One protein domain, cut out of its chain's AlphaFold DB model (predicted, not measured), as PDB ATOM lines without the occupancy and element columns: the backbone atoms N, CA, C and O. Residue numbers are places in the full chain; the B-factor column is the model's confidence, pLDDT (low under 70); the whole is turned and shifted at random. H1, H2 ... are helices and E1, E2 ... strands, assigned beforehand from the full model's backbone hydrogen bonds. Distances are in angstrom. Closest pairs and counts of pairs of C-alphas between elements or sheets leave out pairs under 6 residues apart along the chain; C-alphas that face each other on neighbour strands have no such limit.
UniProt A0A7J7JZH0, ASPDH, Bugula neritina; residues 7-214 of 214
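What this domain is: This is residues 7 to 214 of the 214 residues of the protein "ASPDH" of Bugula neritina (UniProt A0A7J7JZH0). A twisted sheet of five strands makes one wall of the domain, with H4, H5, H6 and H7 on one face; H7 sits in the middle, between this wall and a small sheet, E1 and E7. H1 and H3 lie side by side beyond H2, and H9 reaches from the end of E6 towards the small sheet. The printed part has 208 residues with nine named helices and seven named strands, in the order H1 H2 H3 E1 H4 E2 H5 E3 H6 H7 H8 E4 E5 E6 H9 E7; its class is mixed, helices and strands. The large sheet is mixed, in the order E3, E4, E2, E5, E6, and the small one parallel. The whole is compact, with a radius of gyration of the C-alphas of 17.1 A and spans of 52 by 44 by 30 A.

How they stand to each other: Edge strand E3, residues 105 to 111, is antiparallel to E4, residues 142 to 147, with N 105 and O 147 2.9 A apart. E4 is parallel to E2, residues 75 to 82, with N 80 and O 144 at 2.8 A. E5, residues 154 to 162, is antiparallel to E2, with N 158 and O 79 at 2.8 A, and forms a hairpin with edge strand E6, residues 174 to 182, with N 155 and O 181 at 2.8 A. H4, residues 61 to 69, H5, residues 91 to 98, and H7, residues 124 to 132, make two layers with this sheet, helices on one face. H7, the hub, is over E2 at a height of 9.5 A. It touches H4, closest C-alphas Lys 65 and Leu 132, 4.9 A; H2, residues 30 to 34, Thr 31 to Ala 127, 5.3 A; H8, residues 137 to 140, Ser 130 to Gly 137, 4.7 A; and only just H6, residues 112 to 115, with 3 pairs of C-alphas within 8 A, Val 112 to Met 126 closest at 6.8 A. H1, residues 7 to 22, touches H3, residues 36 to 45, at a shallow tilt of 18 degrees, the same way, closest C-alphas Leu 21 and Ser 45, 5.5 A. E1, residues 50 to 53, is parallel to E7, residues 210 to 213, with N 51 and O 210 at 2.8 A. H9, residues 191 to 203, only grazes the large sheet with residues 191 to 193. Every O i to N i+4 pair is within hydrogen-bond range in H3, H4 and H7, against 10 of 12 in H1, 3 of 4 in H5, 8 of 9 in H9 and 0 of 1 in H2, where 2 of 2 O i to N i+3 pairs are; H6 and H8 are too short for such a pair.

Where its parts are: E6 is 26.3 A long, E5 25.9 A, E2 23.4 A, H1 23.6 A and H9 19.1 A. H1 begins at C-alpha 7 (110.356, 106.777, 132.072), and E7 ends at C-alpha 213 (93.357, 100.736, 108.377).

The domain as a whole: The two C-alphas farthest apart, Lys 48 and Asp 102, are 52.1 A apart. The printed part has no cut, and the link from E5 to E6 is long, with 11 residues. Mean pLDDT of the printed part is 90.1; residues 7 to 21 are under 70.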
ATOM      1  N   SER A   7     110.472 105.317 131.933       34.81
ATOM      2  CA  SER A   7     110.356 106.777 132.072       34.81
ATOM      3  C   SER A   7     110.461 107.529 130.736       34.81
ATOM      4  O   SER A   7     109.803 108.554 130.542       34.81
ATOM      5  N   LYS A   8     111.235 107.005 129.772       45.88
ATOM      6  CA  LYS A   8     111.311 107.559 128.406       45.88
ATOM      7  C   LYS A   8     110.089 107.185 127.570       45.88
ATOM      8  O   LYS A   8     109.579 108.036 126.841       45.88
ATOM      9  N   SER A   9     109.594 105.958 127.721       48.59
ATOM     10  CA  SER A   9     108.365 105.489 127.072       48.59
ATOM     11  C   SER A   9     107.146 106.286 127.544       48.59
ATOM     12  O   SER A   9     106.341 106.676 126.712       48.59
ATOM     13  N   HIS A  10     107.073 106.640 128.834       45.53
ATOM     14  CA  HIS A  10     106.002 107.454 129.427       45.53
ATOM     15  C   HIS A  10     105.902 108.891 128.868       45.53
ATOM     16  O   HIS A  10     104.807 109.429 128.726       45.53
ATOM     17  N   LYS A  11     107.026 109.537 128.520       47.16
ATOM     18  CA  LYS A  11     107.011 110.883 127.903       47.16
ATOM     19  C   LYS A  11     106.589 110.862 126.432       47.16
ATOM     20  O   LYS A  11     105.875 111.757 125.995       47.16
ATOM     21  N   LEU A  12     107.022 109.850 125.678       55.28
ATOM     22  CA  LEU A  12     106.533 109.608 124.313       55.28
ATOM     23  C   LEU A  12     105.042 109.240 124.313       55.28
ATOM     24  O   LEU A  12     104.296 109.700 123.457       55.28
ATOM     25  N   TYR A  13     104.621 108.466 125.311       59.16
ATOM     26  CA  TYR A  13     103.248 108.045 125.563       59.16
ATOM     27  C   TYR A  13     102.285 109.212 125.809       59.16
ATOM     28  O   TYR A  13     101.268 109.305 125.127       59.16
ATOM     29  N   LEU A  14     102.635 110.147 126.698       54.00
ATOM     30  CA  LEU A  14     101.812 111.334 126.951       54.00
ATOM     31  C   LEU A  14     101.626 112.184 125.689       54.00
ATOM     32  O   LEU A  14     100.506 112.581 125.392       54.00
ATOM     33  N   ASN A  15     102.684 112.413 124.906       61.03
ATOM     34  CA  ASN A  15     102.569 113.188 123.666       61.03
ATOM     35  C   ASN A  15     101.676 112.491 122.631       61.03
ATOM     36  O   ASN A  15     100.866 113.142 121.987       61.03
ATOM     37  N   PHE A  16     101.784 111.168 122.512       59.22
ATOM     38  CA  PHE A  16     101.005 110.367 121.571       59.22
ATOM     39  C   PHE A  16      99.504 110.352 121.895       59.22
ATOM     40  O   PHE A  16      98.677 110.547 121.006       59.22
ATOM     41  N   VAL A  17      99.142 110.184 123.171       60.41
ATOM     42  CA  VAL A  17      97.741 110.257 123.617       60.41
ATOM     43  C   VAL A  17      97.207 111.689 123.499       60.41
ATOM     44  O   VAL A  17      96.079 111.886 123.054       60.41
ATOM     45  N   ILE A  18      98.017 112.704 123.822       60.75
ATOM     46  CA  ILE A  18      97.638 114.120 123.671       60.75
ATOM     47  C   ILE A  18      97.403 114.487 122.200       60.75
ATOM     48  O   ILE A  18      96.428 115.171 121.904       60.75
ATOM     49  N   GLU A  19      98.249 114.033 121.276       60.78
ATOM     50  CA  GLU A  19      98.090 114.301 119.841       60.78
ATOM     51  C   GLU A  19      96.813 113.658 119.285       60.78
ATOM     52  O   GLU A  19      96.038 114.335 118.610       60.78
ATOM     53  N   ALA A  20      96.531 112.402 119.650       60.94
ATOM     54  CA  ALA A  20      95.299 111.712 119.258       60.94
ATOM     55  C   ALA A  20      94.020 112.342 119.853       60.94
ATOM     56  O   ALA A  20      92.924 112.143 119.328       60.94
ATOM     57  N   LEU A  21      94.136 113.130 120.929       66.56
ATOM     58  CA  LEU A  21      93.017 113.864 121.534       66.56
ATOM     59  C   LEU A  21      92.668 115.170 120.807       66.56
ATOM     60  O   LEU A  21      91.583 115.705 121.048       66.56
ATOM     61  N   VAL A  22      93.559 115.697 119.959       79.19
ATOM     62  CA  VAL A  22      93.392 117.021 119.324       79.19
ATOM     63  C   VAL A  22      93.479 117.000 117.797       79.19
ATOM     64  O   VAL A  22      93.133 117.998 117.160       79.19
ATOM     65  N   ALA A  23      93.935 115.896 117.203       84.56
ATOM     66  CA  ALA A  23      94.032 115.726 115.762       84.56
ATOM     67  C   ALA A  23      93.924 114.253 115.352       84.56
ATOM     68  O   ALA A  23      94.152 113.335 116.139       84.56
ATOM     69  N   ASP A  24      93.616 114.045 114.074       86.88
ATOM     70  CA  ASP A  24      93.764 112.742 113.442       86.88
ATOM     71  C   ASP A  24      95.244 112.316 113.444       86.88
ATOM     72  O   ASP A  24      96.127 113.122 113.138       86.88
ATOM     73  N   TYR A  25      95.523 111.047 113.753       86.06
ATOM     74  CA  TYR A  25      96.886 110.563 113.978       86.06
ATOM     75  C   TYR A  25      97.213 109.287 113.190       86.06
ATOM     76  O   TYR A  25      96.525 108.275 113.306       86.06
ATOM     77  N   LEU A  26      98.302 109.299 112.413       87.69
ATOM     78  CA  LEU A  26      98.828 108.119 111.714       87.69
ATOM     79  C   LEU A  26      99.941 107.459 112.539       87.69
ATOM     80  O   LEU A  26     101.010 108.037 112.735       87.69
ATOM     81  N   ILE A  27      99.726 106.217 112.976       86.44
ATOM     82  CA  ILE A  27     100.672 105.517 113.851       86.44
ATOM     83  C   ILE A  27     101.865 104.974 113.062       86.44
ATOM     84  O   ILE A  27     101.773 103.959 112.375       86.44
ATOM     85  N   GLY A  28     103.027 105.610 113.233       81.19
ATOM     86  CA  GLY A  28     104.283 105.166 112.617       81.19
ATOM     87  C   GLY A  28     104.882 103.893 113.232       81.19
ATOM     88  O   GLY A  28     105.525 103.117 112.524       81.19
ATOM     89  N   SER A  29     104.660 103.645 114.529       84.88
ATOM     90  CA  SER A  29     105.176 102.461 115.240       84.88
ATOM     91  C   SER A  29     104.081 101.763 116.061       84.88
ATOM     92  O   SER A  29     104.001 101.961 117.272       84.88
ATOM     93  N   PRO A  30     103.238 100.925 115.430       91.62
ATOM     94  CA  PRO A  30     102.095 100.277 116.082       91.62
ATOM     95  C   PRO A  30     102.456  99.316 117.220       91.62
ATOM     96  O   PRO A  30     101.590  98.950 118.005       91.62
ATOM     97  N   THR A  31     103.726  98.927 117.356       93.56
ATOM     98  CA  THR A  31     104.216  98.090 118.464       93.56
ATOM     99  C   THR A  31     104.022  98.714 119.845       93.56
ATOM    100  O   THR A  31     103.966  97.973 120.821       93.56
ATOM    101  N   ILE A  32     103.852 100.037 119.942       89.81
ATOM    102  CA  ILE A  32     103.513 100.706 121.207       89.81
ATOM    103  C   ILE A  32     102.140 100.281 121.751       89.81
ATOM    104  O   ILE A  32     101.936 100.270 122.957       89.81
ATOM    105  N   LEU A  33     101.221  99.857 120.877       92.31
ATOM    106  CA  LEU A  33      99.870  99.412 121.246       92.31
ATOM    107  C   LEU A  33      99.858  98.021 121.908       92.31
ATOM    108  O   LEU A  33      98.817  97.539 122.343       92.31
ATOM    109  N   ALA A  34     101.019  97.368 122.005       94.62
ATOM    110  CA  ALA A  34     101.193  96.204 122.865       94.62
ATOM    111  C   ALA A  34     101.224  96.573 124.356       94.62
ATOM    112  O   ALA A  34     101.173  95.682 125.203       94.62
ATOM    113  N   ASP A  35     101.298  97.855 124.702       92.81
ATOM    114  CA  ASP A  35     100.971  98.323 126.040       92.81
ATOM    115  C   ASP A  35      99.447  98.512 126.150       92.81
ATOM    116  O   ASP A  35      98.833  99.244 125.372       92.81
ATOM    117  N   GLN A  36      98.824  97.798 127.092       89.81
ATOM    118  CA  GLN A  36      97.367  97.794 127.255       89.81
ATOM    119  C   GLN A  36      96.813  99.121 127.776       89.81
ATOM    120  O   GLN A  36      95.650  99.428 127.517       89.81
ATOM    121  N   GLU A  37      97.592  99.868 128.555       88.62
ATOM    122  CA  GLU A  37      97.174 101.176 129.049       88.62
ATOM    123  C   GLU A  37      97.170 102.163 127.882       88.62
ATOM    124  O   GLU A  37      96.147 102.797 127.616       88.62
ATOM    125  N   VAL A  38      98.246 102.147 127.082       86.25
ATOM    126  CA  VAL A  38      98.363 102.957 125.864       86.25
ATOM    127  C   VAL A  38      97.229 102.684 124.888       86.25
ATOM    128  O   VAL A  38      96.572 103.614 124.425       86.25
ATOM    129  N   GLU A  39      96.999 101.417 124.551       89.12
ATOM    130  CA  GLU A  39      95.979 101.038 123.573       89.12
ATOM    131  C   GLU A  39      94.573 101.430 124.034       89.12
ATOM    132  O   GLU A  39      93.791 101.958 123.239       89.12
ATOM    133  N   ARG A  40      94.272 101.245 125.323       87.56
ATOM    134  CA  ARG A  40      92.971 101.583 125.903       87.56
ATOM    135  C   ARG A  40      92.716 103.081 125.895       87.56
ATOM    136  O   ARG A  40      91.638 103.500 125.475       87.56
ATOM    137  N   GLU A  41      93.671 103.880 126.361       85.00
ATOM    138  CA  GLU A  41      93.529 105.337 126.379       85.00
ATOM    139  C   GLU A  41      93.404 105.904 124.973       85.00
ATOM    140  O   GLU A  41      92.529 106.725 124.697       85.00
ATOM    141  N   LEU A  42      94.221 105.396 124.057       83.94
ATOM    142  CA  LEU A  42      94.176 105.776 122.663       83.94
ATOM    143  C   LEU A  42      92.812 105.446 122.043       83.94
ATOM    144  O   LEU A  42      92.179 106.312 121.444       83.94
ATOM    145  N   ARG A  43      92.290 104.237 122.257       84.25
ATOM    146  CA  ARG A  43      90.957 103.860 121.770       84.25
ATOM    147  C   ARG A  43      89.854 104.713 122.401       84.25
ATOM    148  O   ARG A  43      88.902 105.073 121.712       84.25
ATOM    149  N   ALA A  44      89.989 105.068 123.678       83.69
ATOM    150  CA  ALA A  44      89.063 105.960 124.368       83.69
ATOM    151  C   ALA A  44      89.141 107.414 123.863       83.69
ATOM    152  O   ALA A  44      88.138 108.122 123.916       83.69
ATOM    153  N   SER A  45      90.285 107.862 123.336       78.88
ATOM    154  CA  SER A  45      90.435 109.194 122.725       78.88
ATOM    155  C   SER A  45      89.817 109.316 121.325       78.88
ATOM    156  O   SER A  45      89.481 110.423 120.900       78.88
ATOM    157  N   CYS A  46      89.557 108.197 120.634       80.69
ATOM    158  CA  CYS A  46      88.994 108.149 119.274       80.69
ATOM    159  C   CYS A  46      87.518 108.590 119.154       80.69
ATOM    160  O   CYS A  46      86.826 108.188 118.220       80.69
ATOM    161  N   VAL A  47      86.999 109.395 120.084       80.19
ATOM    162  CA  VAL A  47      85.614 109.902 120.045       80.19
ATOM    163  C   VAL A  47      85.470 111.045 119.038       80.19
ATOM    164  O   VAL A  47      84.419 111.196 118.419       80.19
ATOM    165  N   LYS A  48      86.522 111.856 118.869       81.56
ATOM    166  CA  LYS A  48      86.519 113.040 117.989       81.56
ATOM    167  C   LYS A  48      87.490 112.950 116.816       81.56
ATOM    168  O   LYS A  48      87.261 113.618 115.814       81.56
ATOM    169  N   HIS A  49      88.530 112.131 116.938       85.50
ATOM    170  CA  HIS A  49      89.618 112.047 115.970       85.50
ATOM    171  C   HIS A  49      89.851 110.616 115.497       85.50
ATOM    172  O   HIS A  49      89.520 109.641 116.183       85.50
ATOM    173  N   ALA A  50      90.384 110.511 114.287       89.06
ATOM    174  CA  ALA A  50      90.730 109.258 113.648       89.06
ATOM    175  C   ALA A  50      92.144 108.821 114.025       89.06
ATOM    176  O   ALA A  50      93.068 109.627 114.120       89.06
ATOM    177  N   ILE A  51      92.328 107.516 114.151       89.38
ATOM    178  CA  ILE A  51      93.637 106.901 114.271       89.38
ATOM    179  C   ILE A  51      93.833 105.965 113.107       89.38
ATOM    180  O   ILE A  51      93.080 105.013 112.912       89.38
ATOM    181  N   TYR A  52      94.871 106.241 112.341       91.38
ATOM    182  CA  TYR A  52      95.188 105.530 111.129       91.38
ATOM    183  C   TYR A  52      96.319 104.535 111.392       91.38
ATOM    184  O   TYR A  52      97.394 104.878 111.891       91.38
ATOM    185  N   LEU A  53      96.056 103.276 111.062       92.50
ATOM    186  CA  LEU A  53      97.008 102.182 111.079       92.50
ATOM    187  C   LEU A  53      97.498 101.967 109.644       92.50
ATOM    188  O   LEU A  53      96.715 101.527 108.800       92.50
ATOM    189  N   PRO A  54      98.768 102.259 109.336       91.06
ATOM    190  CA  PRO A  54      99.300 102.023 108.005       91.06
ATOM    191  C   PRO A  54      99.431 100.520 107.754       91.06
ATOM    192  O   PRO A  54     100.070  99.813 108.536       91.06
ATOM    193  N   ALA A  55      98.874 100.023 106.646       88.62
ATOM    194  CA  ALA A  55      98.920  98.594 106.318       88.62
ATOM    195  C   ALA A  55     100.359  98.050 106.204       88.62
ATOM    196  O   ALA A  55     100.660  96.931 106.629       88.62
ATOM    197  N   GLY A  56     101.278  98.847 105.650       88.44
ATOM    198  CA  GLY A  56     102.686  98.479 105.499       88.44
ATOM    199  C   GLY A  56     102.877  97.166 104.726       88.44
ATOM    200  O   GLY A  56     102.561  97.059 103.539       88.44
ATOM    201  N   ALA A  57     103.443  96.150 105.381       91.00
ATOM    202  CA  ALA A  57     103.644  94.845 104.750       91.00
ATOM    203  C   ALA A  57     102.427  93.900 104.870       91.00
ATOM    204  O   ALA A  57     102.480  92.799 104.321       91.00
ATOM    205  N   LEU A  58     101.349  94.306 105.555       94.75
ATOM    206  CA  LEU A  58     100.188  93.458 105.833       94.75
ATOM    207  C   LEU A  58      99.293  93.338 104.598       94.75
ATOM    208  O   LEU A  58      98.606  94.284 104.224       94.75
ATOM    209  N   TRP A  59      99.286  92.164 103.976       94.25
ATOM    210  CA  TRP A  59      98.305  91.825 102.949       94.25
ATOM    211  C   TRP A  59      97.050  91.226 103.602       94.25
ATOM    212  O   TRP A  59      97.171  90.465 104.558       94.25
ATOM    213  N   GLY A  60      95.857  91.570 103.105       95.81
ATOM    214  CA  GLY A  60      94.584  91.035 103.620       95.81
ATOM    215  C   GLY A  60      94.081  91.668 104.925       95.81
ATOM    216  O   GLY A  60      93.220  91.098 105.590       95.81
ATOM    217  N   GLY A  61      94.594  92.842 105.319       96.12
ATOM    218  CA  GLY A  61      94.184  93.511 106.563       96.12
ATOM    219  C   GLY A  61      92.679  93.811 106.645       96.12
ATOM    220  O   GLY A  61      92.075  93.643 107.704       96.12
ATOM    221  N   GLU A  62      92.051  94.200 105.533       95.62
ATOM    222  CA  GLU A  62      90.600  94.427 105.490       95.62
ATOM    223  C   GLU A  62      89.799  93.137 105.695       95.62
ATOM    224  O   GLU A  62      88.792  93.150 106.400       95.62
ATOM    225  N   ASP A  63      90.256  92.015 105.133       97.62
ATOM    226  CA  ASP A  63      89.611  90.710 105.302       97.62
ATOM    227  C   ASP A  63      89.731  90.213 106.743       97.62
ATOM    228  O   ASP A  63      88.734  89.784 107.322       97.62
ATOM    229  N   ILE A  64      90.911  90.364 107.359       98.44
ATOM    230  CA  ILE A  64      91.128  90.073 108.787       98.44
ATOM    231  C   ILE A  64      90.157  90.887 109.642       98.44
ATOM    232  O   ILE A  64      89.469  90.326 110.497       98.44
ATOM    233  N   LYS A  65      90.066  92.200 109.393       97.56
ATOM    234  CA  LYS A  65      89.139  93.074 110.115       97.56
ATOM    235  C   LYS A  65      87.688  92.631 109.920       97.56
ATOM    236  O   LYS A  65      86.951  92.546 110.894       97.56
ATOM    237  N   ARG A  66      87.281  92.298 108.694       97.31
ATOM    238  CA  ARG A  66      85.916  91.839 108.397       97.31
ATOM    239  C   ARG A  66      85.583  90.533 109.119       97.31
ATOM    240  O   ARG A  66      84.507  90.421 109.693       97.31
ATOM    241  N   MET A  67      86.495  89.560 109.120       98.12
ATOM    242  CA  MET A  67      86.312  88.302 109.853       98.12
ATOM    243  C   MET A  67      86.216  88.540 111.362       98.12
ATOM    244  O   MET A  67      85.378  87.941 112.032       98.12
ATOM    245  N   ASN A  68      87.046  89.437 111.895       98.25
ATOM    246  CA  ASN A  68      86.995  89.829 113.296       98.25
ATOM    247  C   ASN A  68      85.653  90.481 113.662       98.25
ATOM    248  O   ASN A  68      85.026  90.074 114.635       98.25
ATOM    249  N   ASP A  69      85.193  91.447 112.865       97.25
ATOM    250  CA  ASP A  69      83.936  92.166 113.102       97.25
ATOM    251  C   ASP A  69      82.709  91.239 113.004       97.25
ATOM    252  O   ASP A  69      81.724  91.435 113.713       97.25
ATOM    253  N   LEU A  70      82.776  90.203 112.160       97.62
ATOM    254  CA  LEU A  70      81.753  89.157 112.052       97.62
ATOM    255  C   LEU A  70      81.859  88.075 113.144       97.62
ATOM    256  O   LEU A  70      81.020  87.178 113.185       97.62
ATOM    257  N   GLY A  71      82.888  88.117 113.997       97.88
ATOM    258  CA  GLY A  71      83.140  87.094 115.016       97.88
ATOM    259  C   GLY A  71      83.529  85.727 114.443       97.88
ATOM    260  O   GLY A  71      83.360  84.711 115.111       97.88
ATOM    261  N   THR A  72      84.019  85.680 113.201       98.06
ATOM    262  CA  THR A  72      84.363  84.433 112.500       98.06
ATOM    263  C   THR A  72      85.853  84.115 112.519       98.06
ATOM    264  O   THR A  72      86.217  82.990 112.193       98.06
ATOM    265  N   LEU A  73      86.714  85.062 112.905       98.62
ATOM    266  CA  LEU A  73      88.159  84.854 113.029       98.62
ATOM    267  C   LEU A  73      88.486  83.975 114.249       98.62
ATOM    268  O   LEU A  73      88.285  84.393 115.386       98.62
ATOM    269  N   GLN A  74      89.016  82.774 114.014       98.12
ATOM    270  CA  GLN A  74      89.385  81.818 115.066       98.12
ATOM    271  C   GLN A  74      90.856  81.935 115.482       98.12
ATOM    272  O   GLN A  74      91.172  81.870 116.667       98.12
ATOM    273  N   ALA A  75      91.758  82.117 114.514       98.50
ATOM    274  CA  ALA A  75      93.190  82.249 114.763       98.50
ATOM    275  C   ALA A  75      93.860  83.101 113.683       98.50
ATOM    276  O   ALA A  75      93.396  83.177 112.543       98.50
ATOM    277  N   LEU A  76      94.982  83.722 114.045       98.81
ATOM    278  CA  LEU A  76      95.799  84.515 113.138       98.81
ATOM    279  C   LEU A  76      97.272  84.313 113.480       98.81
ATOM    280  O   LEU A  76      97.684  84.497 114.628       98.81
ATOM    281  N   LYS A  77      98.065  83.965 112.471       98.81
ATOM    282  CA  LYS A  77      99.515  83.827 112.575       98.81
ATOM    283  C   LYS A  77     100.187  84.654 111.494       98.81
ATOM    284  O   LYS A  77      99.793  84.616 110.333       98.81
ATOM    285  N   ILE A  78     101.226  85.383 111.879       98.75
ATOM    286  CA  ILE A  78     102.073  86.125 110.955       98.75
ATOM    287  C   ILE A  78     103.498  85.617 111.105       98.75
ATOM    288  O   ILE A  78     104.084  85.696 112.187       98.75
ATOM    289  N   THR A  79     104.073  85.132 110.010       98.75
ATOM    290  CA  THR A  79     105.481  84.735 109.952       98.75
ATOM    291  C   THR A  79     106.266  85.766 109.156       98.75
ATOM    292  O   THR A  79     105.852  86.183 108.078       98.75
ATOM    293  N   MET A  80     107.408  86.196 109.688       98.12
ATOM    294  CA  MET A  80     108.368  87.016 108.962       98.12
ATOM    295  C   MET A  80     109.696  86.296 108.838       98.12
ATOM    296  O   MET A  80     110.333  86.000 109.849       98.12
ATOM    297  N   THR A  81     110.136  86.118 107.598       98.44
ATOM    298  CA  THR A  81     111.448  85.559 107.275       98.44
ATOM    299  C   THR A  81     112.325  86.653 106.688       98.44
ATOM    300  O   THR A  81     111.922  87.347 105.748       98.44
ATOM    301  N   LYS A  82     113.510  86.850 107.272       97.31
ATOM    302  CA  LYS A  82     114.498  87.837 106.817       97.31
ATOM    303  C   LYS A  82     115.908  87.273 106.939       97.31
ATOM    304  O   LYS A  82     116.151  86.384 107.753       97.31
ATOM    305  N   HIS A  83     116.842  87.874 106.209       97.94
ATOM    306  CA  HIS A  83     118.265  87.686 106.464       97.94
ATOM    307  C   HIS A  83     118.628  88.056 107.916       97.94
ATOM    308  O   HIS A  83     118.092  89.055 108.419       97.94
ATOM    309  N   PRO A  84     119.577  87.355 108.575       97.69
ATOM    310  CA  PRO A  84     120.023  87.691 109.927       97.69
ATOM    311  C   PRO A  84     120.395  89.168 110.106       97.69
ATOM    312  O   PRO A  84     120.055  89.780 111.118       97.69
ATOM    313  N   SER A  85     121.035  89.785 109.108       96.50
ATOM    314  CA  SER A  85     121.443  91.198 109.170       96.50
ATOM    315  C   SER A  85     120.290  92.211 109.069       96.50
ATOM    316  O   SER A  85     120.479  93.375 109.413       96.50
ATOM    317  N   CYS A  86     119.094  91.800 108.639       96.00
ATOM    318  CA  CYS A  86     117.919  92.674 108.503       96.00
ATOM    319  C   CYS A  86     117.102  92.801 109.806       96.00
ATOM    320  O   CYS A  86     116.075  93.492 109.874       96.00
ATOM    321  N   PHE A  87     117.529  92.115 110.866       96.62
ATOM    322  CA  PHE A  87     116.860  92.088 112.156       96.62
ATOM    323  C   PHE A  87     117.434  93.130 113.133       96.62
ATOM    324  O   PHE A  87     118.619  93.121 113.453       96.62
ATOM    325  N   LYS A  88     116.572  94.006 113.673       95.69
ATOM    326  CA  LYS A  88     116.881  94.889 114.811       95.69
ATOM    327  C   LYS A  88     116.211  94.338 116.069       95.69
ATOM    328  O   LYS A  88     115.094  94.726 116.412       95.69
ATOM    329  N   LEU A  89     116.906  93.408 116.719       97.19
ATOM    330  CA  LEU A  89     116.403  92.638 117.859       97.19
ATOM    331  C   LEU A  89     117.047  93.070 119.178       97.19
ATOM    332  O   LEU A  89     118.181  93.555 119.209       97.19
ATOM    333  N   ASN A  90     116.331  92.811 120.267       96.50
ATOM    334  CA  ASN A  90     116.742  93.030 121.647       96.50
ATOM    335  C   ASN A  90     116.780  91.700 122.420       96.50
ATOM    336  O   ASN A  90     116.177  90.704 122.014       96.50
ATOM    337  N   GLY A  91     117.462  91.701 123.569       96.50
ATOM    338  CA  GLY A  91     117.494  90.563 124.494       96.50
ATOM    339  C   GLY A  91     117.986  89.264 123.849       96.50
ATOM    340  O   GLY A  91     118.840  89.283 122.962       96.50
ATOM    341  N   TYR A  92     117.408  88.138 124.270       97.62
ATOM    342  CA  TYR A  92     117.828  86.807 123.822       97.62
ATOM    343  C   TYR A  92     117.640  86.579 122.313       97.62
ATOM    344  O   TYR A  92     118.371  85.790 121.720       97.62
ATOM    345  N   LEU A  93     116.704  87.282 121.656       98.06
ATOM    346  CA  LEU A  93     116.529  87.174 120.203       98.06
ATOM    347  C   LEU A  93     117.723  87.750 119.444       98.06
ATOM    348  O   LEU A  93     118.088  87.223 118.396       98.06
ATOM    349  N   LYS A  94     118.356  88.802 119.976       97.94
ATOM    350  CA  LYS A  94     119.575  89.368 119.391       97.94
ATOM    351  C   LYS A  94     120.722  88.363 119.436       97.94
ATOM    352  O   LYS A  94     121.399  88.176 118.431       97.94
ATOM    353  N   GLU A  95     120.912  87.720 120.585       97.56
ATOM    354  CA  GLU A  95     121.951  86.704 120.793       97.56
ATOM    355  C   GLU A  95     121.706  85.481 119.904       97.56
ATOM    356  O   GLU A  95     122.599  85.065 119.173       97.56
ATOM    357  N   LYS A  96     120.465  84.979 119.875       98.12
ATOM    358  CA  LYS A  96     120.067  83.847 119.028       98.12
ATOM    359  C   LYS A  96     120.228  84.137 117.535       98.12
ATOM    360  O   LYS A  96     120.604  83.254 116.781       98.12
ATOM    361  N   ASN A  97     119.946  85.361 117.090       98.12
ATOM    362  CA  ASN A  97     120.124  85.738 115.689       98.12
ATOM    363  C   ASN A  97     121.602  85.885 115.300       98.12
ATOM    364  O   ASN A  97     121.959  85.619 114.160       98.12
ATOM    365  N   ALA A  98     122.465  86.288 116.237       97.19
ATOM    366  CA  ALA A  98     123.899  86.416 115.990       97.19
ATOM    367  C   ALA A  98     124.601  85.063 115.775       97.19
ATOM    368  O   ALA A  98     125.673  85.037 115.177       97.19
ATOM    369  N   SER A  99     124.012  83.952 116.233       96.25
ATOM    370  CA  SER A  99     124.534  82.601 115.991       96.25
ATOM    371  C   SER A  99     124.060  81.977 114.673       96.25
ATOM    372  O   SER A  99     124.397  80.830 114.402       96.25
ATOM    373  N   VAL A 100     123.242  82.676 113.878       96.94
ATOM    374  CA  VAL A 100     122.727  82.159 112.602       96.94
ATOM    375  C   VAL A 100     123.756  82.413 111.505       96.94
ATOM    376  O   VAL A 100     124.002  83.566 111.150       96.94
ATOM    377  N   THR A 101     124.347  81.342 110.975       93.75
ATOM    378  CA  THR A 101     125.349  81.404 109.899       93.75
ATOM    379  C   THR A 101     124.836  80.779 108.607       93.75
ATOM    380  O   THR A 101     124.727  81.480 107.608       93.75
ATOM    381  N   ASP A 102     124.467  79.496 108.643       93.69
ATOM    382  CA  ASP A 102     124.244  78.698 107.425       93.69
ATOM    383  C   ASP A 102     122.837  78.087 107.341       93.69
ATOM    384  O   ASP A 102     122.319  77.835 106.251       93.69
ATOM    385  N   GLU A 103     122.190  77.879 108.489       96.19
ATOM    386  CA  GLU A 103     120.883  77.227 108.583       96.19
ATOM    387  C   GLU A 103     119.748  78.219 108.844       96.19
ATOM    388  O   GLU A 103     119.921  79.258 109.483       96.19
ATOM    389  N   VAL A 104     118.548  77.861 108.381       98.00
ATOM    390  CA  VAL A 104     117.323  78.614 108.664       98.00
ATOM    391  C   VAL A 104     116.882  78.346 110.101       98.00
ATOM    392  O   VAL A 104     116.550  77.217 110.459       98.00
ATOM    393  N   ILE A 105     116.812  79.391 110.925       98.38
ATOM    394  CA  ILE A 105     116.496  79.281 112.353       98.38
ATOM    395  C   ILE A 105     115.215  80.043 112.693       98.38
ATOM    396  O   ILE A 105     115.090  81.242 112.449       98.38
ATOM    397  N   THR A 106     114.267  79.373 113.358       98.62
ATOM    398  CA  THR A 106     113.139  80.068 114.004       98.62
ATOM    399  C   THR A 106     113.639  80.765 115.266       98.62
ATOM    400  O   THR A 106     113.997  80.127 116.259       98.62
ATOM    401  N   LEU A 107     113.662  82.095 115.246       98.69
ATOM    402  CA  LEU A 107     114.084  82.906 116.384       98.69
ATOM    403  C   LEU A 107     113.014  82.920 117.475       98.69
ATOM    404  O   LEU A 107     113.335  82.731 118.647       98.69
ATOM    405  N   TYR A 108     111.758  83.097 117.067       98.75
ATOM    406  CA  TYR A 108     110.606  83.257 117.947       98.75
ATOM    407  C   TYR A 108     109.352  82.645 117.324       98.75
ATOM    408  O   TYR A 108     109.158  82.770 116.115       98.75
ATOM    409  N   GLU A 109     108.495  82.057 118.155       98.69
ATOM    410  CA  GLU A 109     107.114  81.698 117.832       98.69
ATOM    411  C   GLU A 109     106.284  81.782 119.122       98.69
ATOM    412  O   GLU A 109     106.589  81.091 120.092       98.69
ATOM    413  N   GLY A 110     105.295  82.676 119.160       98.75
ATOM    414  CA  GLY A 110     104.517  82.980 120.366       98.75
ATOM    415  C   GLY A 110     103.594  84.181 120.169       98.75
ATOM    416  O   GLY A 110     103.421  84.643 119.042       98.75
ATOM    417  N   ASP A 111     103.014  84.706 121.248       98.69
ATOM    418  CA  ASP A 111     102.130  85.873 121.182       98.69
ATOM    419  C   ASP A 111     102.876  87.134 120.704       98.69
ATOM    420  O   ASP A 111     104.090  87.283 120.892       98.69
ATOM    421  N   VAL A 112     102.165  88.055 120.052       98.69
ATOM    422  CA  VAL A 112     102.770  89.293 119.535       98.69
ATOM    423  C   VAL A 112     103.141  90.254 120.670       98.69
ATOM    424  O   VAL A 112     104.140  90.967 120.537       98.69
ATOM    425  N   ARG A 113     102.410  90.265 121.796       98.06
ATOM    426  CA  ARG A 113     102.672  91.183 122.922       98.06
ATOM    427  C   ARG A 113     104.087  91.011 123.469       98.06
ATOM    428  O   ARG A 113     104.829  91.987 123.575       98.06
ATOM    429  N   SER A 114     104.477  89.775 123.759       97.75
ATOM    430  CA  SER A 114     105.799  89.409 124.271       97.75
ATOM    431  C   SER A 114     106.909  89.660 123.247       97.75
ATOM    432  O   SER A 114     108.053  89.936 123.616       97.75
ATOM    433  N   LEU A 115     106.580  89.630 121.950       98.19
ATOM    434  CA  LEU A 115     107.524  89.900 120.868       98.19
ATOM    435  C   LEU A 115     107.806  91.398 120.675       98.19
ATOM    436  O   LEU A 115     108.928  91.763 120.311       98.19
ATOM    437  N   CYS A 116     106.832  92.279 120.931       97.19
ATOM    438  CA  CYS A 116     106.965  93.732 120.758       97.19
ATOM    439  C   CYS A 116     108.215  94.352 121.407       97.19
ATOM    440  O   CYS A 116     108.936  95.048 120.689       97.19
ATOM    441  N   PRO A 117     108.557  94.100 122.687       95.88
ATOM    442  CA  PRO A 117     109.776  94.660 123.281       95.88
ATOM    443  C   PRO A 117     111.070  94.065 122.696       95.88
ATOM    444  O   PRO A 117     112.132  94.695 122.747       95.88
ATOM    445  N   LEU A 118     111.003  92.860 122.121       97.44
ATOM    446  CA  LEU A 118     112.162  92.142 121.590       97.44
ATOM    447  C   LEU A 118     112.471  92.494 120.130       97.44
ATOM    448  O   LEU A 118     113.625  92.409 119.721       97.44
ATOM    449  N   ALA A 119     111.470  92.896 119.344       96.62
ATOM    450  CA  ALA A 119     111.616  93.171 117.914       96.62
ATOM    451  C   ALA A 119     110.828  94.413 117.425       96.62
ATOM    452  O   ALA A 119     110.217  94.358 116.352       96.62
ATOM    453  N   PRO A 120     110.838  95.555 118.145       92.56
ATOM    454  CA  PRO A 120     109.879  96.651 117.941       92.56
ATOM    455  C   PRO A 120     109.928  97.283 116.542       92.56
ATOM    456  O   PRO A 120     108.917  97.769 116.050       92.56
ATOM    457  N   ASN A 121     111.087  97.246 115.877       89.31
ATOM    458  CA  ASN A 121     111.275  97.801 114.531       89.31
ATOM    459  C   ASN A 121     110.860  96.838 113.410       89.31
ATOM    460  O   ASN A 121     110.713  97.246 112.260       89.31
ATOM    461  N   ASN A 122     110.750  95.547 113.715       93.62
ATOM    462  CA  ASN A 122     110.579  94.507 112.708       93.62
ATOM    463  C   ASN A 122     109.119  94.076 112.567       93.62
ATOM    464  O   ASN A 122     108.746  93.632 111.486       93.62
ATOM    465  N   ILE A 123     108.303  94.229 113.616       95.25
ATOM    466  CA  ILE A 123     106.988  93.580 113.712       95.25
ATOM    467  C   ILE A 123     105.792  94.542 113.662       95.25
ATOM    468  O   ILE A 123     104.690  94.163 114.051       95.25
ATOM    469  N   ASN A 124     105.964  95.762 113.140       94.38
ATOM    470  CA  ASN A 124     104.860  96.721 112.977       94.38
ATOM    471  C   ASN A 124     103.650  96.106 112.249       94.38
ATOM    472  O   ASN A 124     102.518  96.302 112.673       94.38
ATOM    473  N   THR A 125     103.882  95.279 111.226       95.38
ATOM    474  CA  THR A 125     102.836  94.503 110.533       95.38
ATOM    475  C   THR A 125     102.042  93.593 111.474       95.38
ATOM    476  O   THR A 125     100.824  93.520 111.362       95.38
ATOM    477  N   MET A 126     102.716  92.903 112.402       98.00
ATOM    478  CA  MET A 126     102.063  92.006 113.363       98.00
ATOM    479  C   MET A 126     101.244  92.803 114.381       98.00
ATOM    480  O   MET A 126     100.149  92.390 114.754       98.00
ATOM    481  N   ALA A 127     101.746  93.970 114.790       97.12
ATOM    482  CA  ALA A 127     101.026  94.875 115.675       97.12
ATOM    483  C   ALA A 127      99.768  95.460 115.005       97.12
ATOM    484  O   ALA A 127      98.703  95.465 115.614       97.12
ATOM    485  N   VAL A 128      99.844  95.860 113.727       97.06
ATOM    486  CA  VAL A 128      98.652  96.262 112.954       97.06
ATOM    487  C   VAL A 128      97.664  95.105 112.848       97.06
ATOM    488  O   VAL A 128      96.487  95.286 113.143       97.06
ATOM    489  N   ALA A 129      98.129  93.904 112.497       98.06
ATOM    490  CA  ALA A 129      97.270  92.726 112.412       98.06
ATOM    491  C   ALA A 129      96.564  92.424 113.748       98.06
ATOM    492  O   ALA A 129      95.372  92.133 113.755       98.06
ATOM    493  N   SER A 130      97.266  92.589 114.874       98.19
ATOM    494  CA  SER A 130      96.714  92.432 116.229       98.19
ATOM    495  C   SER A 130      95.631  93.462 116.554       98.19
ATOM    496  O   SER A 130      94.640  93.125 117.194       98.19
ATOM    497  N   MET A 131      95.781  94.701 116.079       96.81
ATOM    498  CA  MET A 131      94.755  95.739 116.227       96.81
ATOM    499  C   MET A 131      93.504  95.466 115.384       96.81
ATOM    500  O   MET A 131      92.394  95.769 115.823       96.81
ATOM    501  N   LEU A 132      93.675  94.914 114.177       97.06
ATOM    502  CA  LEU A 132      92.567  94.562 113.280       97.06
ATOM    503  C   LEU A 132      91.820  93.311 113.758       97.06
ATOM    504  O   LEU A 132      90.597  93.250 113.659       97.06
ATOM    505  N   ALA A 133      92.547  92.342 114.310       97.81
ATOM    506  CA  ALA A 133      92.019  91.134 114.927       97.81
ATOM    507  C   ALA A 133      91.716  91.353 116.418       97.81
ATOM    508  O   ALA A 133      92.207  90.609 117.262       97.81
ATOM    509  N   SER A 134      90.940  92.384 116.767       95.75
ATOM    510  CA  SER A 134      90.737  92.807 118.164       95.75
ATOM    511  C   SER A 134      90.182  91.724 119.107       95.75
ATOM    512  O   SER A 134      90.450  91.780 120.305       95.75
ATOM    513  N   SER A 135      89.456  90.725 118.595       97.06
ATOM    514  CA  SER A 135      88.989  89.552 119.359       97.06
ATOM    515  C   SER A 135      90.124  88.612 119.797       97.06
ATOM    516  O   SER A 135      90.005  87.918 120.812       97.06
ATOM    517  N   LEU A 136      91.234  88.607 119.054       98.31
ATOM    518  CA  LEU A 136      92.468  87.890 119.377       98.31
ATOM    519  C   LEU A 136      93.462  88.806 120.106       98.31
ATOM    520  O   LEU A 136      94.044  88.418 121.120       98.31
ATOM    521  N   GLY A 137      93.636  90.027 119.599       97.75
ATOM    522  CA  GLY A 137      94.555  91.029 120.124       97.75
ATOM    523  C   GLY A 137      96.016  90.574 120.120       97.75
ATOM    524  O   GLY A 137      96.391  89.556 119.541       97.75
ATOM    525  N   PHE A 138      96.865  91.328 120.815       98.31
ATOM    526  CA  PHE A 138      98.301  91.034 120.896       98.31
ATOM    527  C   PHE A 138      98.622  89.723 121.634       98.31
ATOM    528  O   PHE A 138      99.703  89.176 121.436       98.31
ATOM    529  N   ASP A 139      97.701  89.228 122.466       98.38
ATOM    530  CA  ASP A 139      97.904  88.042 123.309       98.38
ATOM    531  C   ASP A 139      97.637  86.721 122.580       98.38
ATOM    532  O   ASP A 139      98.182  85.689 122.965       98.38
ATOM    533  N   LYS A 140      96.775  86.724 121.552       98.62
ATOM    534  CA  LYS A 140      96.380  85.495 120.837       98.62
ATOM    535  C   LYS A 140      96.780  85.476 119.369       98.62
ATOM    536  O   LYS A 140      96.789  84.405 118.769       98.62
ATOM    537  N   VAL A 141      97.115  86.623 118.777       98.81
ATOM    538  CA  VAL A 141      97.782  86.624 117.472       98.81
ATOM    539  C   VAL A 141      99.186  86.053 117.647       98.81
ATOM    540  O   VAL A 141      99.929  86.481 118.530       98.81
ATOM    541  N   ILE A 142      99.550  85.089 116.801       98.81
ATOM    542  CA  ILE A 142     100.851  84.423 116.857       98.81
ATOM    543  C   ILE A 142     101.830  85.112 115.908       98.81
ATOM    544  O   ILE A 142     101.620  85.166 114.696       98.81
ATOM    545  N   GLY A 143     102.931  85.617 116.454       98.75
ATOM    546  CA  GLY A 143     104.072  86.105 115.694       98.75
ATOM    547  C   GLY A 143     105.146  85.029 115.577       98.75
ATOM    548  O   GLY A 143     105.515  84.403 116.570       98.75
ATOM    549  N   LYS A 144     105.697  84.842 114.376       98.88
ATOM    550  CA  LYS A 144     106.863  83.987 114.133       98.88
ATOM    551  C   LYS A 144     107.961  84.765 113.415       98.88
ATOM    552  O   LYS A 144     107.709  85.389 112.386       98.88
ATOM    553  N   LEU A 145     109.182  84.717 113.941       98.75
ATOM    554  CA  LEU A 145     110.368  85.276 113.289       98.75
ATOM    555  C   LEU A 145     111.297  84.150 112.855       98.75
ATOM    556  O   LEU A 145     111.707  83.330 113.677       98.75
ATOM    557  N   VAL A 146     111.656  84.152 111.578       98.75
ATOM    558  CA  VAL A 146     112.583  83.199 110.974       98.75
ATOM    559  C   VAL A 146     113.779  83.965 110.419       98.75
ATOM    560  O   VAL A 146     113.627  84.952 109.697       98.75
ATOM    561  N   SER A 147     114.970  83.517 110.794       98.44
ATOM    562  CA  SER A 147     116.238  84.024 110.290       98.44
ATOM    563  C   SER A 147     116.766  83.069 109.236       98.44
ATOM    564  O   SER A 147     116.987  81.897 109.529       98.44
ATOM    565  N   ASP A 148     116.900  83.565 108.011       98.06
ATOM    566  CA  ASP A 148     117.298  82.785 106.844       98.06
ATOM    567  C   ASP A 148     118.531  83.427 106.182       98.06
ATOM    568  O   ASP A 148     118.396  84.459 105.515       98.06
ATOM    569  N   PRO A 149     119.740  82.860 106.360       96.62
ATOM    570  CA  PRO A 149     120.972  83.409 105.788       96.62
ATOM    571  C   PRO A 149     121.037  83.319 104.253       96.62
ATOM    572  O   PRO A 149     121.896  83.949 103.634       96.62
ATOM    573  N   GLN A 150     120.119  82.591 103.611       95.50
ATOM    574  CA  GLN A 150     120.046  82.458 102.153       95.50
ATOM    575  C   GLN A 150     119.176  83.552 101.511       95.50
ATOM    576  O   GLN A 150     119.173  83.723 100.292       95.50
ATOM    577  N   LEU A 151     118.443  84.329 102.315       93.56
ATOM    578  CA  LEU A 151     117.479  85.306 101.820       93.56
ATOM    579  C   LEU A 151     118.129  86.672 101.559       93.56
ATOM    580  O   LEU A 151     118.128  87.547 102.418       93.56
ATOM    581  N   HIS A 152     118.698  86.876 100.370       91.00
ATOM    582  CA  HIS A 152     119.526  88.067 100.093       91.00
ATOM    583  C   HIS A 152     118.754  89.283  99.578       91.00
ATOM    584  O   HIS A 152     119.184  90.416  99.782       91.00
ATOM    585  N   GLU A 153     117.615  89.061  98.926       92.06
ATOM    586  CA  GLU A 153     116.918  90.111  98.166       92.06
ATOM    587  C   GLU A 153     115.492  90.385  98.655       92.06
ATOM    588  O   GLU A 153     114.796  91.247  98.113       92.06
ATOM    589  N   TRP A 154     115.032  89.660  99.677       92.94
ATOM    590  CA  TRP A 154     113.627  89.651 100.066       92.94
ATOM    591  C   TRP A 154     113.437  89.704 101.580       92.94
ATOM    592  O   TRP A 154     114.196  89.143 102.361       92.94
ATOM    593  N   HIS A 155     112.341  90.325 101.996       94.44
ATOM    594  CA  HIS A 155     111.653  90.007 103.237       94.44
ATOM    595  C   HIS A 155     110.376  89.262 102.888       94.44
ATOM    596  O   HIS A 155     109.570  89.753 102.095       94.44
ATOM    597  N   ILE A 156     110.162  88.113 103.510       97.44
ATOM    598  CA  ILE A 156     108.950  87.328 103.307       97.44
ATOM    599  C   ILE A 156     108.017  87.588 104.483       97.44
ATOM    600  O   ILE A 156     108.433  87.524 105.640       97.44
ATOM    601  N   VAL A 157     106.759  87.903 104.180       97.75
ATOM    602  CA  VAL A 157     105.681  88.001 105.165       97.75
ATOM    603  C   VAL A 157     104.608  86.997 104.784       97.75
ATOM    604  O   VAL A 157     104.027  87.092 103.705       97.75
ATOM    605  N   GLU A 158     104.355  86.049 105.673       98.44
ATOM    606  CA  GLU A 158     103.281  85.071 105.550       98.44
ATOM    607  C   GLU A 158     102.180  85.412 106.547       98.44
ATOM    608  O   GLU A 158     102.468  85.733 107.702       98.44
ATOM    609  N   VAL A 159     100.931  85.373 106.093       98.56
ATOM    610  CA  VAL A 159      99.747  85.600 106.924       98.56
ATOM    611  C   VAL A 159      98.837  84.396 106.776       98.56
ATOM    612  O   VAL A 159      98.348  84.127 105.677       98.56
ATOM    613  N   ASP A 160      98.604  83.713 107.888       98.44
ATOM    614  CA  ASP A 160      97.641  82.634 108.010       98.44
ATOM    615  C   ASP A 160      96.461  83.091 108.867       98.44
ATOM    616  O   ASP A 160      96.640  83.436 110.036       98.44
ATOM    617  N   ALA A 161      95.261  83.076 108.294       98.38
ATOM    618  CA  ALA A 161      94.019  83.385 108.993       98.38
ATOM    619  C   ALA A 161      93.086  82.173 108.951       98.38
ATOM    620  O   ALA A 161      92.814  81.632 107.876       98.38
ATOM    621  N   TRP A 162      92.574  81.774 110.115       98.56
ATOM    622  CA  TRP A 162      91.606  80.689 110.247       98.56
ATOM    623  C   TRP A 162      90.243  81.228 110.656       98.56
ATOM    624  O   TRP A 162      90.136  82.120 111.500       98.56
ATOM    625  N   GLY A 163      89.207  80.681 110.032       97.69
ATOM    626  CA  GLY A 163      87.816  81.056 110.224       97.69
ATOM    627  C   GLY A 163      86.935  79.865 110.606       97.69
ATOM    628  O   GLY A 163      87.446  78.885 111.135       97.69
ATOM    629  N   PRO A 164      85.620  79.911 110.333       97.44
ATOM    630  CA  PRO A 164      84.675  78.884 110.763       97.44
ATOM    631  C   PRO A 164      85.041  77.470 110.302       97.44
ATOM    632  O   PRO A 164      85.529  77.271 109.191       97.44
ATOM    633  N   GLY A 165      84.714  76.491 111.144       95.94
ATOM    634  CA  GLY A 165      84.995  75.070 110.954       95.94
ATOM    635  C   GLY A 165      85.958  74.545 112.020       95.94
ATOM    636  O   GLY A 165      86.175  75.203 113.037       95.94
ATOM    637  N   ASP A 166      86.471  73.339 111.803       94.94
ATOM    638  CA  ASP A 166      87.327  72.624 112.753       94.94
ATOM    639  C   ASP A 166      88.791  72.667 112.292       94.94
ATOM    640  O   ASP A 166      89.147  72.108 111.247       94.94
ATOM    641  N   MET A 167      89.624  73.375 113.058       93.38
ATOM    642  CA  MET A 167      91.048  73.546 112.772       93.38
ATOM    643  C   MET A 167      91.835  72.246 112.961       93.38
ATOM    644  O   MET A 167      92.738  71.982 112.168       93.38
ATOM    645  N   ASP A 168      91.470  71.414 113.940       91.62
ATOM    646  CA  ASP A 168      92.217  70.197 114.272       91.62
ATOM    647  C   ASP A 168      92.059  69.129 113.182       91.62
ATOM    648  O   ASP A 168      93.001  68.397 112.877       91.62
ATOM    649  N   SER A 169      90.891  69.072 112.529       93.38
ATOM    650  CA  SER A 169      90.671  68.195 111.369       93.38
ATOM    651  C   SER A 169      91.047  68.815 110.017       93.38
ATOM    652  O   SER A 169      90.869  68.162 108.986       93.38
ATOM    653  N   GLY A 170      91.551  70.056 109.992       91.94
ATOM    654  CA  GLY A 170      91.899  70.768 108.755       91.94
ATOM    655  C   GLY A 170      90.691  71.164 107.896       91.94
ATOM    656  O   GLY A 170      90.836  71.381 106.696       91.94
ATOM    657  N   LYS A 171      89.491  71.233 108.486       95.06
ATOM    658  CA  LYS A 171      88.227  71.563 107.799       95.06
ATOM    659  C   LYS A 171      87.723  72.977 108.101       95.06
ATOM    660  O   LYS A 171      86.608  73.324 107.715       95.06
ATOM    661  N   ALA A 172      88.507  73.780 108.813       96.94
ATOM    662  CA  ALA A 172      88.252  75.201 108.987       96.94
ATOM    663  C   ALA A 172      88.531  75.980 107.697       96.94
ATOM    664  O   ALA A 172      89.401  75.614 106.905       96.94
ATOM    665  N   PHE A 173      87.827  77.097 107.513       97.69
ATOM    666  CA  PHE A 173      88.245  78.123 106.567       97.69
ATOM    667  C   PHE A 173      89.689  78.522 106.880       97.69
ATOM    668  O   PHE A 173      89.998  78.872 108.020       97.69
ATOM    669  N   HIS A 174      90.564  78.488 105.881       97.75
ATOM    670  CA  HIS A 174      91.962  78.872 106.026       97.75
ATOM    671  C   HIS A 174      92.402  79.656 104.799       97.75
ATOM    672  O   HIS A 174      92.185  79.239 103.662       97.75
ATOM    673  N   VAL A 175      93.019  80.806 105.047       97.81
ATOM    674  CA  VAL A 175      93.697  81.600 104.028       97.81
ATOM    675  C   VAL A 175      95.156  81.703 104.421       97.81
ATOM    676  O   VAL A 175      95.472  82.164 105.516       97.81
ATOM    677  N   ASN A 176      96.028  81.322 103.494       97.50
ATOM    678  CA  ASN A 176      97.454  81.585 103.561       97.50
ATOM    679  C   ASN A 176      97.823  82.574 102.454       97.50
ATOM    680  O   ASN A 176      97.474  82.382 101.287       97.50
ATOM    681  N   THR A 177      98.535  83.634 102.817       97.81
ATOM    682  CA  THR A 177      99.161  84.536 101.848       97.81
ATOM    683  C   THR A 177     100.648  84.614 102.117       97.81
ATOM    684  O   THR A 177     101.073  84.614 103.270       97.81
ATOM    685  N   LYS A 178     101.443  84.711 101.049       97.69
ATOM    686  CA  LYS A 178     102.898  84.829 101.118       97.69
ATOM    687  C   LYS A 178     103.360  85.984 100.246       97.69
ATOM    688  O   LYS A 178     103.276  85.933  99.022       97.69
ATOM    689  N   ARG A 179     103.830  87.048 100.892       94.69
ATOM    690  CA  ARG A 179     104.279  88.282 100.249       94.69
ATOM    691  C   ARG A 179     105.802  88.350 100.250       94.69
ATOM    692  O   ARG A 179     106.416  88.385 101.314       94.69
ATOM    693  N   TYR A 180     106.389  88.454  99.063       94.81
ATOM    694  CA  TYR A 180     107.817  88.699  98.861       94.81
ATOM    695  C   TYR A 180     108.042  90.199  98.678       94.81
ATOM    696  O   TYR A 180     107.567  90.800  97.718       94.81
ATOM    697  N   ASN A 181     108.731  90.826  99.628       91.38
ATOM    698  CA  ASN A 181     109.040  92.251  99.597       91.38
ATOM    699  C   ASN A 181     110.516  92.458  99.264       91.38
ATOM    700  O   ASN A 181     111.340  92.087 100.097       91.38
ATOM    701  N   PRO A 182     110.860  93.093  98.130       92.44
ATOM    702  CA  PRO A 182     112.245  93.416  97.813       92.44
ATOM    703  C   PRO A 182     112.923  94.171  98.963       92.44
ATOM    704  O   PRO A 182     112.377  95.162  99.467       92.44
ATOM    705  N   ALA A 183     114.092  93.701  99.384       89.56
ATOM    706  CA  ALA A 183     114.889  94.291 100.450       89.56
ATOM    707  C   ALA A 183     116.371  93.962 100.242       89.56
ATOM    708  O   ALA A 183     116.729  92.805 100.059       89.56
ATOM    709  N   ALA A 184     117.234  94.976 100.304       87.31
ATOM    710  CA  ALA A 184     118.675  94.755 100.297       87.31
ATOM    711  C   ALA A 184     119.145  94.140 101.626       87.31
ATOM    712  O   ALA A 184     118.565  94.418 102.682       87.31
ATOM    713  N   ILE A 185     120.240  93.377 101.595       87.94
ATOM    714  CA  ILE A 185     120.901  92.860 102.801       87.94
ATOM    715  C   ILE A 185     121.162  94.004 103.794       87.94
ATOM    716  O   ILE A 185     121.716  95.045 103.446       87.94
ATOM    717  N   GLY A 186     120.762  93.800 105.051       86.19
ATOM    718  CA  GLY A 186     120.898  94.778 106.134       86.19
ATOM    719  C   GLY A 186     119.772  95.817 106.211       86.19
ATOM    720  O   GLY A 186     119.667  96.532 107.211       86.19
ATOM    721  N   ALA A 187     118.894  95.903 105.208       84.62
ATOM    722  CA  ALA A 187     117.727  96.773 105.272       84.62
ATOM    723  C   ALA A 187     116.689  96.191 106.239       84.62
ATOM    724  O   ALA A 187     116.271  95.049 106.121       84.62
ATOM    725  N   VAL A 188     116.205  96.990 107.187       80.75
ATOM    726  CA  VAL A 188     115.184  96.529 108.152       80.75
ATOM    727  C   VAL A 188     113.799  96.434 107.510       80.75
ATOM    728  O   VAL A 188     112.999  95.554 107.844       80.75
ATOM    729  N   THR A 189     113.532  97.325 106.556       79.31
ATOM    730  CA  THR A 189     112.239  97.510 105.894       79.31
ATOM    731  C   THR A 189     112.417  97.350 104.390       79.31
ATOM    732  O   THR A 189     113.344  97.916 103.819       79.31
ATOM    733  N   GLY A 190     111.535  96.575 103.753       73.19
ATOM    734  CA  GLY A 190     111.581  96.371 102.302       73.19
ATOM    735  C   GLY A 190     111.043  97.580 101.535       73.19
ATOM    736  O   GLY A 190     110.147  98.275 102.019       73.19
ATOM    737  N   THR A 191     111.532  97.801 100.317       75.31
ATOM    738  CA  THR A 191     111.273  99.010  99.515       75.31
ATOM    739  C   THR A 191     109.782  99.245  99.263       75.31
ATOM    740  O   THR A 191     109.283 100.353  99.435       75.31
ATOM    741  N   VAL A 192     109.025  98.186  98.956       74.62
ATOM    742  CA  VAL A 192     107.573  98.273  98.693       74.62
ATOM    743  C   VAL A 192     106.775  98.658  99.948       74.62
ATOM    744  O   VAL A 192     105.675  99.198  99.851       74.62
ATOM    745  N   THR A 193     107.331  98.446 101.145       75.69
ATOM    746  CA  THR A 193     106.685  98.880 102.396       75.69
ATOM    747  C   THR A 193     106.658 100.406 102.499       75.69
ATOM    748  O   THR A 193     105.682 100.954 102.998       75.69
ATOM    749  N   LEU A 194     107.674 101.102 101.973       74.44
ATOM    750  CA  LEU A 194     107.703 102.569 101.941       74.44
ATOM    751  C   LEU A 194     106.608 103.122 101.024       74.44
ATOM    752  O   LEU A 194     105.878 104.031 101.414       74.44
ATOM    753  N   THR A 195     106.434 102.529  99.840       74.62
ATOM    754  CA  THR A 195     105.349 102.899  98.918       74.62
ATOM    755  C   THR A 195     103.977 102.621  99.528       74.62
ATOM    756  O   THR A 195     103.080 103.453  99.414       74.62
ATOM    757  N   SER A 196     103.819 101.494 100.231       79.00
ATOM    758  CA  SER A 196     102.584 101.202 100.965       79.00
ATOM    759  C   SER A 196     102.317 102.234 102.055       79.00
ATOM    760  O   SER A 196     101.184 102.671 102.186       79.00
ATOM    761  N   PHE A 197     103.337 102.662 102.804       81.81
ATOM    762  CA  PHE A 197     103.187 103.683 103.841       81.81
ATOM    763  C   PHE A 197     102.799 105.048 103.254       81.81
ATOM    764  O   PHE A 197     101.951 105.746 103.804       81.81
ATOM    765  N   LEU A 198     103.360 105.417 102.097       81.19
ATOM    766  CA  LEU A 198     102.941 106.616 101.367       81.19
ATOM    767  C   LEU A 198     101.480 106.516 100.900       81.19
ATOM    768  O   LEU A 198     100.753 107.507 100.952       81.19
ATOM    769  N   SER A 199     101.042 105.336 100.450       81.62
ATOM    770  CA  SER A 199      99.632 105.092 100.130       81.62
ATOM    771  C   SER A 199      98.749 105.257 101.367       81.62
ATOM    772  O   SER A 199      97.739 105.951 101.294       81.62
ATOM    773  N   SER A 200      99.167 104.703 102.507       86.00
ATOM    774  CA  SER A 200      98.478 104.860 103.789       86.00
ATOM    775  C   SER A 200      98.307 106.326 104.171       86.00
ATOM    776  O   SER A 200      97.207 106.745 104.508       86.00
ATOM    777  N   LEU A 201      99.359 107.137 104.024       84.06
ATOM    778  CA  LEU A 201      99.296 108.572 104.295       84.06
ATOM    779  C   LEU A 201      98.280 109.295 103.396       84.06
ATOM    780  O   LEU A 201      97.538 110.147 103.875       84.06
ATOM    781  N   LYS A 202      98.207 108.944 102.107       85.56
ATOM    782  CA  LYS A 202      97.209 109.511 101.180       85.56
ATOM    783  C   LYS A 202      95.776 109.104 101.534       85.56
ATOM    784  O   LYS A 202      94.853 109.869 101.279       85.56
ATOM    785  N   ASN A 203      95.607 107.920 102.120       86.38
ATOM    786  CA  ASN A 203      94.315 107.358 102.518       86.38
ATOM    787  C   ASN A 203      93.908 107.716 103.961       86.38
ATOM    788  O   ASN A 203      92.802 107.373 104.385       86.38
ATOM    789  N   ALA A 204      94.784 108.378 104.720       86.50
ATOM    790  CA  ALA A 204      94.579 108.771 106.113       86.50
ATOM    791  C   ALA A 204      93.749 110.061 106.228       86.50
ATOM    792  O   ALA A 204      94.142 111.017 106.891       86.50
ATOM    793  N   VAL A 205      92.615 110.111 105.528       86.75
ATOM    794  CA  VAL A 205      91.728 111.278 105.483       86.75
ATOM    795  C   VAL A 205      90.262 110.850 105.407       86.75
ATOM    796  O   VAL A 205      89.919 109.868 104.752       86.75
ATOM    797  N   GLY A 206      89.378 111.614 106.054       83.50
ATOM    798  CA  GLY A 206      87.929 111.545 105.821       83.50
ATOM    799  C   GLY A 206      87.212 110.283 106.313       83.50
ATOM    800  O   GLY A 206      86.067 110.073 105.925       83.50
ATOM    801  N   LYS A 207      87.834 109.449 107.162       86.44
ATOM    802  CA  LYS A 207      87.199 108.227 107.705       86.44
ATOM    803  C   LYS A 207      86.382 108.450 108.985       86.44
ATOM    804  O   LYS A 207      85.728 107.527 109.464       86.44
ATOM    805  N   GLY A 208      86.388 109.676 109.510       88.50
ATOM    806  CA  GLY A 208      85.731 110.033 110.766       88.50
ATOM    807  C   GLY A 208      86.419 109.431 112.000       88.50
ATOM    808  O   GLY A 208      87.418 108.721 111.866       88.50
ATOM    809  N   PRO A 209      85.904 109.704 113.210       88.75
ATOM    810  CA  PRO A 209      86.500 109.211 114.450       88.75
ATOM    811  C   PRO A 209      86.563 107.680 114.505       88.75
ATOM    812  O   PRO A 209      85.686 106.995 113.977       88.75
ATOM    813  N   GLY A 210      87.598 107.135 115.148       88.44
ATOM    814  CA  GLY A 210      87.793 105.688 115.281       88.44
ATOM    815  C   GLY A 210      89.167 105.204 114.823       88.44
ATOM    816  O   GLY A 210      90.019 105.992 114.424       88.44
ATOM    817  N   VAL A 211      89.380 103.888 114.885       88.94
ATOM    818  CA  VAL A 211      90.624 103.237 114.444       88.94
ATOM    819  C   VAL A 211      90.424 102.649 113.050       88.94
ATOM    820  O   VAL A 211      89.562 101.790 112.854       88.94
ATOM    821  N   HIS A 212      91.250 103.070 112.095       91.44
ATOM    822  CA  HIS A 212      91.099 102.751 110.679       91.44
ATOM    823  C   HIS A 212      92.387 102.205 110.079       91.44
ATOM    824  O   HIS A 212      93.453 102.779 110.256       91.44
ATOM    825  N   LEU A 213      92.285 101.139 109.289       92.75
ATOM    826  CA  LEU A 213      93.357 100.736 108.377       92.75
ATOM    827  C   LEU A 213      93.429 101.727 107.205       92.75
ATOM    828  O   LEU A 213      92.382 102.165 106.716       92.75
ATOM    829  N   CYS A 214      94.627 102.070 106.735       87.19
ATOM    830  CA  CYS A 214      94.836 102.943 105.572       87.19
ATOM    831  C   CYS A 214      95.985 102.479 104.679       87.19
ATOM    832  O   CYS A 214      96.970 101.908 105.215       87.19
TER     833      CYS A 214